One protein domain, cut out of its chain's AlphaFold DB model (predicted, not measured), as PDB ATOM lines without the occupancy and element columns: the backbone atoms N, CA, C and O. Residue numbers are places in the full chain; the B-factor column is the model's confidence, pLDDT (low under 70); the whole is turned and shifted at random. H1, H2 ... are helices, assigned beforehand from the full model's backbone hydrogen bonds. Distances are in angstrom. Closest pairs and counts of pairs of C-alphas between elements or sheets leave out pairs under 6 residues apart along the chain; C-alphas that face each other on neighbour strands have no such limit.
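Overview. This is residues 357 to 433 of the 696 residues of the protein "Hypothetical protein" of Alexandrium monilatum (UniProt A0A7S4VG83). A long helix, H3, runs through the middle of a compact all-helix domain, with H2 crossing it on one side and the last part of H5 packing on its second half. H4 folds back after H3 and lies away from H1 and H2, while H1 lies near H2, H3 and H5 without touching any of them. The printed part has 77 residues with five named helices, in the order H1, H2, H3, H4, H5, and no named strand. The radius of gyration of the C-alphas is 12.1 A, and the rounded outline spans 29 by 26 by 21 A.

Arrangement. Begin with H3, residues 390 to 406, whose centre is the nearest to the mean of the C-alphas, at 3.0 A. H2, residues 370 to 379, touches it at a steep tilt of 47 degrees, opposite ways; look for the closest C-alphas at Ile 372 and Leu 401, 6.6 A apart. H5, residues 421 to 432, touches H3 at a shallow tilt of 32 degrees, the same way, with residues 428 to 432 alone meeting residues 399 to 406; the closest C-alphas, of Ala 406 and Trp 431, are 6.2 A apart. H4, residues 410 to 418, and H5 form a helical hairpin; they only just touch, with 3 pairs of C-alphas within 8 A, the closest being Ile 416 and Gln 424 at 5.8 A. H1, residues 359 to 366, is close to H5 but not clearly touching, with the closest C-alphas, of Phe 364 and Arg 425, 7.5 A apart. H4 stays apart from H1 and H2, and H2 from H5. In H1, H2, H3, H4 and H5 every O i to N i+4 pair is within hydrogen-bond range.

Along the chain. Find C-alpha 390 at (105.159, 31.410, 35.592); from there H3 runs 24.2 A to C-alpha 406 at (118.512, 19.462, 51.797). H5 is 16.7 A long from C-alpha 421 to C-alpha 432, which is at (111.808, 18.301, 52.667). H2 measures 13.9 A from 370 to 379, H4 13.1 A from 410 to 418, and H1 10.4 A from 359 to 366.

Size, cuts and confidence. The two C-alphas farthest apart are those of Lys 386 and Cys 433, at 33.4 A. The printed part has no cut. The links H1 to H2, H3 to H4 and H4 to H5 are tight, and H2 to H3 is short, with 10 residues. The mean pLDDT of the printed part is 91.3, and residue 433 is under 70.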
ATOM      1  N   LEU A 357      98.310  30.771  39.772       96.81
ATOM      2  CA  LEU A 357      98.661  29.354  39.858       96.81
ATOM      3  C   LEU A 357      97.410  28.496  40.062       96.81
ATOM      4  O   LEU A 357      96.438  28.914  40.691       96.81
ATOM      5  N   ASP A 358      97.439  27.273  39.546       96.56
ATOM      6  CA  ASP A 358      96.349  26.324  39.718       96.56
ATOM      7  C   ASP A 358      96.363  25.679  41.121       96.56
ATOM      8  O   ASP A 358      97.303  25.821  41.915       96.56
ATOM      9  N   ALA A 359      95.302  24.940  41.443       95.50
ATOM     10  CA  ALA A 359      95.172  24.282  42.741       95.50
ATOM     11  C   ALA A 359      96.274  23.229  42.982       95.50
ATOM     12  O   ALA A 359      96.715  23.067  44.122       95.50
ATOM     13  N   SER A 360      96.760  22.549  41.932       95.88
ATOM     14  CA  SER A 360      97.838  21.557  42.058       95.88
ATOM     15  C   SER A 360      99.163  22.221  42.429       95.88
ATOM     16  O   SER A 360      99.838  21.774  43.361       95.88
ATOM     17  N   ALA A 361      99.515  23.319  41.753       96.56
ATOM     18  CA  ALA A 361     100.675  24.134  42.094       96.56
ATOM     19  C   ALA A 361     100.597  24.673  43.526       96.56
ATOM     20  O   ALA A 361     101.569  24.591  44.278       96.56
ATOM     21  N   THR A 362      99.427  25.176  43.921       96.81
ATOM     22  CA  THR A 362      99.196  25.744  45.256       96.81
ATOM     23  C   THR A 362      99.386  24.695  46.353       96.81
ATOM     24  O   THR A 362     100.124  24.933  47.308       96.81
ATOM     25  N   ALA A 363      98.807  23.501  46.188       95.62
ATOM     26  CA  ALA A 363      98.967  22.395  47.133       95.62
ATOM     27  C   ALA A 363     100.431  21.926  47.246       95.62
ATOM     28  O   ALA A 363     100.912  21.598  48.334       95.62
ATOM     29  N   PHE A 364     101.174  21.931  46.135       97.00
ATOM     30  CA  PHE A 364     102.608  21.644  46.161       97.00
ATOM     31  C   PHE A 364     103.384  22.692  46.967       97.00
ATOM     32  O   PHE A 364     104.187  22.330  47.819       97.00
ATOM     33  N   LEU A 365     103.130  23.986  46.759       97.19
ATOM     34  CA  LEU A 365     103.828  25.037  47.505       97.19
ATOM     35  C   LEU A 365     103.510  25.000  49.006       97.19
ATOM     36  O   LEU A 365     104.406  25.200  49.821       97.19
ATOM     37  N   GLN A 366     102.264  24.688  49.367       95.88
ATOM     38  CA  GLN A 366     101.824  24.544  50.760       95.88
ATOM     39  C   GLN A 366     102.424  23.322  51.471       95.88
ATOM     40  O   GLN A 366     102.479  23.305  52.699       95.88
ATOM     41  N   SER A 367     102.886  22.311  50.728       95.56
ATOM     42  CA  SER A 367     103.539  21.121  51.296       95.56
ATOM     43  C   SER A 367     105.059  21.266  51.448       95.56
ATOM     44  O   SER A 367     105.704  20.382  52.012       95.56
ATOM     45  N   LEU A 368     105.642  22.384  51.001       95.88
ATOM     46  CA  LEU A 368     107.051  22.700  51.245       95.88
ATOM     47  C   LEU A 368     107.282  23.109  52.716       95.88
ATOM     48  O   LEU A 368     106.367  23.601  53.366       95.88
ATOM     49  N   PRO A 369     108.507  23.002  53.256       94.25
ATOM     50  CA  PRO A 369     108.859  23.533  54.569       94.25
ATOM     51  C   PRO A 369     108.677  25.046  54.641       94.25
ATOM     52  O   PRO A 369     109.013  25.758  53.691       94.25
ATOM     53  N   GLU A 370     108.256  25.543  55.801       93.69
ATOM     54  CA  GLU A 370     108.039  26.972  56.067       93.69
ATOM     55  C   GLU A 370     109.228  27.882  55.670       93.69
ATOM     56  O   GLU A 370     108.988  28.927  55.050       93.69
ATOM     57  N   PRO A 371     110.512  27.504  55.879       92.75
ATOM     58  CA  PRO A 371     111.641  28.314  55.413       92.75
ATOM     59  C   PRO A 371     111.695  28.462  53.886       92.75
ATOM     60  O   PRO A 371     112.037  29.527  53.361       92.75
ATOM     61  N   ILE A 372     111.339  27.401  53.153       96.00
ATOM     62  CA  ILE A 372     111.286  27.420  51.688       96.00
ATOM     63  C   ILE A 372     110.085  28.248  51.237       96.00
ATOM     64  O   ILE A 372     110.253  29.109  50.378       96.00
ATOM     65  N   GLN A 373     108.914  28.056  51.850       96.50
ATOM     66  CA  GLN A 373     107.714  28.846  51.558       96.50
ATOM     67  C   GLN A 373     107.972  30.353  51.711       96.50
ATOM     68  O   GLN A 373     107.718  31.120  50.785       96.50
ATOM     69  N   THR A 374     108.563  30.765  52.834       95.38
ATOM     70  CA  THR A 374     108.899  32.172  53.117       95.38
ATOM     71  C   THR A 374     109.854  32.742  52.069       95.38
ATOM     72  O   THR A 374     109.666  33.855  51.577       95.38
ATOM     73  N   THR A 375     110.869  31.968  51.679       95.00
ATOM     74  CA  THR A 375     111.837  32.383  50.653       95.00
ATOM     75  C   THR A 375     111.179  32.508  49.279       95.00
ATOM     76  O   THR A 375     111.474  33.440  48.537       95.00
ATOM     77  N   VAL A 376     110.262  31.598  48.941       97.38
ATOM     78  CA  VAL A 376     109.480  31.659  47.702       97.38
ATOM     79  C   VAL A 376     108.632  32.924  47.662       97.38
ATOM     80  O   VAL A 376     108.742  33.673  46.699       97.38
ATOM     81  N   ILE A 377     107.874  33.215  48.717       97.44
ATOM     82  CA  ILE A 377     107.000  34.395  48.775       97.44
ATOM     83  C   ILE A 377     107.810  35.700  48.690       97.44
ATOM     84  O   ILE A 377     107.396  36.643  48.023       97.44
ATOM     85  N   THR A 378     108.974  35.765  49.345       95.81
ATOM     86  CA  THR A 378     109.754  37.011  49.463       95.81
ATOM     87  C   THR A 378     110.728  37.266  48.314       95.81
ATOM     88  O   THR A 378     111.021  38.422  48.018       95.81
ATOM     89  N   GLN A 379     111.271  36.218  47.686       96.31
ATOM     90  CA  GLN A 379     112.366  36.350  46.711       96.31
ATOM     91  C   GLN A 379     111.982  35.941  45.291       96.31
ATOM     92  O   GLN A 379     112.742  36.222  44.359       96.31
ATOM     93  N   PHE A 380     110.855  35.253  45.097       97.19
ATOM     94  CA  PHE A 380     110.441  34.885  43.755       97.19
ATOM     95  C   PHE A 380     109.899  36.103  43.009       97.19
ATOM     96  O   PHE A 380     108.827  36.615  43.316       97.19
ATOM     97  N   ASP A 381     110.631  36.524  41.981       94.44
ATOM     98  CA  ASP A 381     110.170  37.540  41.045       94.44
ATOM     99  C   ASP A 381     109.565  36.875  39.791       94.44
ATOM    100  O   ASP A 381     110.300  36.230  39.018       94.44
ATOM    101  N   PRO A 382     108.245  37.024  39.554       93.38
ATOM    102  CA  PRO A 382     107.603  36.524  38.343       93.38
ATOM    103  C   PRO A 382     108.044  37.289  37.082       93.38
ATOM    104  O   PRO A 382     107.793  36.820  35.968       93.38
ATOM    105  N   SER A 383     108.714  38.440  37.217       86.88
ATOM    106  CA  SER A 383     109.146  39.254  36.087       86.88
ATOM    107  C   SER A 383     110.189  38.534  35.212       86.88
ATOM    108  O   SER A 383     111.121  37.853  35.658       86.88
ATOM    109  N   GLY A 384     110.017  38.650  33.894       81.00
ATOM    110  CA  GLY A 384     110.956  38.105  32.912       81.00
ATOM    111  C   GLY A 384     110.672  36.680  32.431       81.00
ATOM    112  O   GLY A 384     111.545  36.087  31.790       81.00
ATOM    113  N   THR A 385     109.491  36.113  32.684       82.69
ATOM    114  CA  THR A 385     108.996  34.978  31.888       82.69
ATOM    115  C   THR A 385     108.598  35.487  30.499       82.69
ATOM    116  O   THR A 385     107.731  36.341  30.355       82.69
ATOM    117  N   LYS A 386     109.282  35.016  29.449       77.25
ATOM    118  CA  LYS A 386     108.963  35.401  28.059       77.25
ATOM    119  C   LYS A 386     107.711  34.700  27.535       77.25
ATOM    120  O   LYS A 386     107.005  35.265  26.711       77.25
ATOM    121  N   ASP A 387     107.447  33.505  28.053       83.50
ATOM    122  CA  ASP A 387     106.468  32.574  27.490       83.50
ATOM    123  C   ASP A 387     105.168  32.527  28.312       83.50
ATOM    124  O   ASP A 387     104.333  31.655  28.103       83.50
ATOM    125  N   GLY A 388     105.022  33.399  29.320       89.25
ATOM    126  CA  GLY A 388     103.895  33.372  30.262       89.25
ATOM    127  C   GLY A 388     103.890  32.178  31.228       89.25
ATOM    128  O   GLY A 388     103.053  32.122  32.122       89.25
ATOM    129  N   ASN A 389     104.840  31.243  31.107       94.19
ATOM    130  CA  ASN A 389     104.942  30.076  31.984       94.19
ATOM    131  C   ASN A 389     105.573  30.436  33.345       94.19
ATOM    132  O   ASN A 389     106.764  30.212  33.588       94.19
ATOM    133  N   ILE A 390     104.767  31.035  34.225       96.00
ATOM    134  CA  ILE A 390     105.159  31.410  35.592       96.00
ATOM    135  C   ILE A 390     105.474  30.160  36.418       96.00
ATOM    136  O   ILE A 390     106.504  30.126  37.095       96.00
ATOM    137  N   TRP A 391     104.651  29.113  36.299       96.06
ATOM    138  CA  TRP A 391     104.818  27.869  37.047       96.06
ATOM    139  C   TRP A 391     106.163  27.194  36.776       96.06
ATOM    140  O   TRP A 391     106.896  26.907  37.716       96.06
ATOM    141  N   GLY A 392     106.563  27.025  35.513       94.75
ATOM    142  CA  GLY A 392     107.844  26.392  35.181       94.75
ATOM    143  C   GLY A 392     109.051  27.129  35.776       94.75
ATOM    144  O   GLY A 392     110.027  26.507  36.206       94.75
ATOM    145  N   ARG A 393     108.981  28.463  35.866       94.44
ATOM    146  CA  ARG A 393     110.024  29.281  36.502       94.44
ATOM    147  C   ARG A 393     109.986  29.170  38.025       94.44
ATOM    148  O   ARG A 393     111.042  29.018  38.637       94.44
ATOM    149  N   LEU A 394     108.796  29.224  38.618       97.06
ATOM    150  CA  LEU A 394     108.594  29.050  40.053       97.06
ATOM    151  C   LEU A 394     109.066  27.674  40.514       97.06
ATOM    152  O   LEU A 394     109.841  27.570  41.460       97.06
ATOM    153  N   PHE A 395     108.700  26.625  39.789       96.56
ATOM    154  CA  PHE A 395     109.111  25.260  40.070       96.56
ATOM    155  C   PHE A 395     110.633  25.091  39.976       96.56
ATOM    156  O   PHE A 395     111.257  24.491  40.852       96.56
ATOM    157  N   ALA A 396     111.274  25.695  38.968       93.75
ATOM    158  CA  ALA A 396     112.732  25.711  38.873       93.75
ATOM    159  C   ALA A 396     113.399  26.444  40.054       93.75
ATOM    160  O   ALA A 396     114.460  26.008  40.513       93.75
ATOM    161  N   PHE A 397     112.786  27.527  40.545       95.88
ATOM    162  CA  PHE A 397     113.244  28.275  41.716       95.88
ATOM    163  C   PHE A 397     113.102  27.458  43.007       95.88
ATOM    164  O   PHE A 397     114.094  27.274  43.713       95.88
ATOM    165  N   VAL A 398     111.922  26.880  43.257       96.38
ATOM    166  CA  VAL A 398     111.653  25.982  44.393       96.38
ATOM    167  C   VAL A 398     112.634  24.820  44.398       96.38
ATOM    168  O   VAL A 398     113.285  24.581  45.407       96.38
ATOM    169  N   ARG A 399     112.825  24.145  43.260       94.56
ATOM    170  CA  ARG A 399     113.779  23.037  43.143       94.56
ATOM    171  C   ARG A 399     115.183  23.458  43.584       94.56
ATOM    172  O   ARG A 399     115.818  22.728  44.337       94.56
ATOM    173  N   ARG A 400     115.661  24.639  43.167       91.31
ATOM    174  CA  ARG A 400     116.971  25.169  43.592       91.31
ATOM    175  C   ARG A 400     117.025  25.420  45.103       91.31
ATOM    176  O   ARG A 400     118.044  25.116  45.718       91.31
ATOM    177  N   LEU A 401     115.951  25.946  45.694       93.81
ATOM    178  CA  LEU A 401     115.859  26.154  47.141       93.81
ATOM    179  C   LEU A 401     115.847  24.833  47.912       93.81
ATOM    180  O   LEU A 401     116.596  24.703  48.875       93.81
ATOM    181  N   SER A 402     115.076  23.843  47.467       92.81
ATOM    182  CA  SER A 402     115.001  22.524  48.103       92.81
ATOM    183  C   SER A 402     116.341  21.796  48.077       92.81
ATOM    184  O   SER A 402     116.732  21.224  49.085       92.81
ATOM    185  N   ILE A 403     117.089  21.881  46.971       88.00
ATOM    186  CA  ILE A 403     118.451  21.327  46.878       88.00
ATOM    187  C   ILE A 403     119.376  21.993  47.900       88.00
ATOM    188  O   ILE A 403     120.100  21.304  48.617       88.00
ATOM    189  N   LYS A 404     119.332  23.331  47.985       85.81
ATOM    190  CA  LYS A 404     120.136  24.101  48.941       85.81
ATOM    191  C   LYS A 404     119.777  23.749  50.386       85.81
ATOM    192  O   LYS A 404     120.668  23.633  51.216       85.81
ATOM    193  N   TYR A 405     118.488  23.584  50.671       89.50
ATOM    194  CA  TYR A 405     117.986  23.269  52.004       89.50
ATOM    195  C   TYR A 405     118.329  21.837  52.434       89.50
ATOM    196  O   TYR A 405     118.721  21.619  53.572       89.50
ATOM    197  N   ALA A 406     118.232  20.869  51.519       87.75
ATOM    198  CA  ALA A 406     118.512  19.462  51.797       87.75
ATOM    199  C   ALA A 406     120.012  19.101  51.744       87.75
ATOM    200  O   ALA A 406     120.376  17.969  52.050       87.75
ATOM    201  N   GLY A 407     120.888  20.028  51.332       84.56
ATOM    202  CA  GLY A 407     122.331  19.782  51.226       84.56
ATOM    203  C   GLY A 407     122.700  18.743  50.160       84.56
ATOM    204  O   GLY A 407     123.692  18.031  50.297       84.56
ATOM    205  N   ILE A 408     121.887  18.618  49.110       86.56
ATOM    206  CA  ILE A 408     122.023  17.546  48.119       86.56
ATOM    207  C   ILE A 408     123.022  17.944  47.029       86.56
ATOM    208  O   ILE A 408     122.949  19.033  46.460       86.56
ATOM    209  N   GLY A 409     123.948  17.036  46.713       76.88
ATOM    210  CA  GLY A 409     124.969  17.246  45.685       76.88
ATOM    211  C   GLY A 409     124.408  17.343  44.258       76.88
ATOM    212  O   GLY A 409     123.368  16.771  43.925       76.88
ATOM    213  N   GLN A 410     125.145  18.026  43.374       70.31
ATOM    214  CA  GLN A 410     124.732  18.335  41.995       70.31
ATOM    215  C   GLN A 410     124.400  17.098  41.134       70.31
ATOM    216  O   GLN A 410     123.570  17.184  40.232       70.31
ATOM    217  N   ALA A 411     125.001  15.937  41.411       71.75
ATOM    218  CA  ALA A 411     124.716  14.705  40.670       71.75
ATOM    219  C   ALA A 411     123.235  14.289  40.778       71.75
ATOM    220  O   ALA A 411     122.596  13.971  39.776       71.75
ATOM    221  N   HIS A 412     122.657  14.390  41.977       79.31
ATOM    222  CA  HIS A 412     121.237  14.111  42.204       79.31
ATOM    223  C   HIS A 412     120.335  15.182  41.570       79.31
ATOM    224  O   HIS A 412     119.213  14.893  41.154       79.31
ATOM    225  N   VAL A 413     120.828  16.418  41.435       82.06
ATOM    226  CA  VAL A 413     120.108  17.511  40.762       82.06
ATOM    227  C   VAL A 413     119.901  17.212  39.282       82.06
ATOM    228  O   VAL A 413     118.803  17.418  38.761       82.06
ATOM    229  N   GLU A 414     120.938  16.727  38.598       82.06
ATOM    230  CA  GLU A 414     120.820  16.346  37.187       82.06
ATOM    231  C   GLU A 414     119.915  15.123  37.017       82.06
ATOM    232  O   GLU A 414     119.090  15.117  36.104       82.06
ATOM    233  N   GLN A 415     119.966  14.153  37.936       86.81
ATOM    234  CA  GLN A 415     119.036  13.020  37.926       86.81
ATOM    235  C   GLN A 415     117.577  13.496  37.986       86.81
ATOM    236  O   GLN A 415     116.756  13.082  37.174       86.81
ATOM    237  N   ILE A 416     117.256  14.450  38.858       91.31
ATOM    238  CA  ILE A 416     115.882  14.958  39.002       91.31
ATOM    239  C   ILE A 416     115.412  15.714  37.782       91.31
ATOM    240  O   ILE A 416     114.253  15.595  37.407       91.31
ATOM    241  N   ARG A 417     116.291  16.453  37.104       90.88
ATOM    242  CA  ARG A 417     115.919  17.141  35.861       90.88
ATOM    243  C   ARG A 417     115.458  16.192  34.760       90.88
ATOM    244  O   ARG A 417     114.779  16.650  33.843       90.88
ATOM    245  N   THR A 418     115.847  14.919  34.827       89.69
ATOM    246  CA  THR A 418     115.419  13.899  33.862       89.69
ATOM    247  C   THR A 418     114.085  13.249  34.212       89.69
ATOM    248  O   THR A 418     113.466  12.670  33.324       89.69
ATOM    249  N   LEU A 419     113.623  13.376  35.460       92.00
ATOM    250  CA  LEU A 419     112.362  12.788  35.900       92.00
ATOM    251  C   LEU A 419     111.161  13.594  35.366       92.00
ATOM    252  O   LEU A 419     111.267  14.817  35.212       92.00
ATOM    253  N   PRO A 420     110.004  12.956  35.118       95.06
ATOM    254  CA  PRO A 420     108.741  13.650  34.881       95.06
ATOM    255  C   PRO A 420     108.406  14.633  36.011       95.06
ATOM    256  O   PRO A 420     108.796  14.430  37.160       95.06
ATOM    257  N   GLU A 421     107.664  15.699  35.709       92.00
ATOM    258  CA  GLU A 421     107.384  16.775  36.672       92.00
ATOM    259  C   GLU A 421     106.702  16.274  37.961       92.00
ATOM    260  O   GLU A 421     107.095  16.661  39.062       92.00
ATOM    261  N   GLU A 422     105.743  15.349  37.855       94.69
ATOM    262  CA  GLU A 422     105.129  14.643  38.988       94.69
ATOM    263  C   GLU A 422     106.158  13.964  39.899       94.69
ATOM    264  O   GLU A 422     106.045  14.023  41.125       94.69
ATOM    265  N   GLU A 423     107.166  13.313  39.321       95.19
ATOM    266  CA  GLU A 423     108.208  12.628  40.086       95.19
ATOM    267  C   GLU A 423     109.185  13.621  40.702       95.19
ATOM    268  O   GLU A 423     109.555  13.462  41.864       95.19
ATOM    269  N   GLN A 424     109.529  14.698  39.989       95.88
ATOM    270  CA  GLN A 424     110.316  15.791  40.562       95.88
ATOM    271  C   GLN A 424     109.628  16.368  41.801       95.88
ATOM    272  O   GLN A 424     110.282  16.552  42.826       95.88
ATOM    273  N   ARG A 425     108.308  16.602  41.738       96.00
ATOM    274  CA  ARG A 425     107.510  17.069  42.883       96.00
ATOM    275  C   ARG A 425     107.582  16.094  44.055       96.00
ATOM    276  O   ARG A 425     107.874  16.524  45.167       96.00
ATOM    277  N   ARG A 426     107.389  14.790  43.820       95.50
ATOM    278  CA  ARG A 426     107.488  13.766  44.880       95.50
ATOM    279  C   ARG A 426     108.876  13.701  45.507       95.50
ATOM    280  O   ARG A 426     108.976  13.638  46.728       95.50
ATOM    281  N   VAL A 427     109.934  13.729  44.695       94.44
ATOM    282  CA  VAL A 427     111.320  13.677  45.184       94.44
ATOM    283  C   VAL A 427     111.640  14.910  46.024       94.44
ATOM    284  O   VAL A 427     112.172  14.770  47.123       94.44
ATOM    285  N   ILE A 428     111.251  16.103  45.560       94.94
ATOM    286  CA  ILE A 428     111.425  17.351  46.313       94.94
ATOM    287  C   ILE A 428     110.702  17.278  47.664       94.94
ATOM    288  O   ILE A 428     111.316  17.596  48.678       94.94
ATOM    289  N   LEU A 429     109.445  16.815  47.690       94.44
ATOM    290  CA  LEU A 429     108.680  16.674  48.934       94.44
ATOM    291  C   LEU A 429     109.296  15.644  49.891       94.44
ATOM    292  O   LEU A 429     109.323  15.865  51.104       94.44
ATOM    293  N   GLY A 430     109.841  14.554  49.347       91.50
ATOM    294  CA  GLY A 430     110.540  13.526  50.117       91.50
ATOM    295  C   GLY A 430     111.792  14.052  50.818       91.50
ATOM    296  O   GLY A 430     112.072  13.664  51.945       91.50
ATOM    297  N   TRP A 431     112.517  14.980  50.195       87.50
ATOM    298  CA  TRP A 431     113.701  15.607  50.795       87.50
ATOM    299  C   TRP A 431     113.378  16.608  51.887       87.50
ATOM    300  O   TRP A 431     114.180  16.853  52.783       87.50
ATOM    301  N   THR A 432     112.214  17.229  51.777       77.88
ATOM    302  CA  THR A 432     111.808  18.301  52.667       77.88
ATOM    303  C   THR A 432     111.083  17.825  53.921       77.88
ATOM    304  O   THR A 432     110.817  18.645  54.794       77.88
ATOM    305  N   CYS A 433     110.766  16.533  54.034       68.62
ATOM    306  CA  CYS A 433     110.079  15.974  55.194       68.62
ATOM    307  C   CYS A 433     111.091  15.632  56.312       68.62
ATOM    308  O   CYS A 433     111.834  14.661  56.170       68.62
TER     309      CYS A 433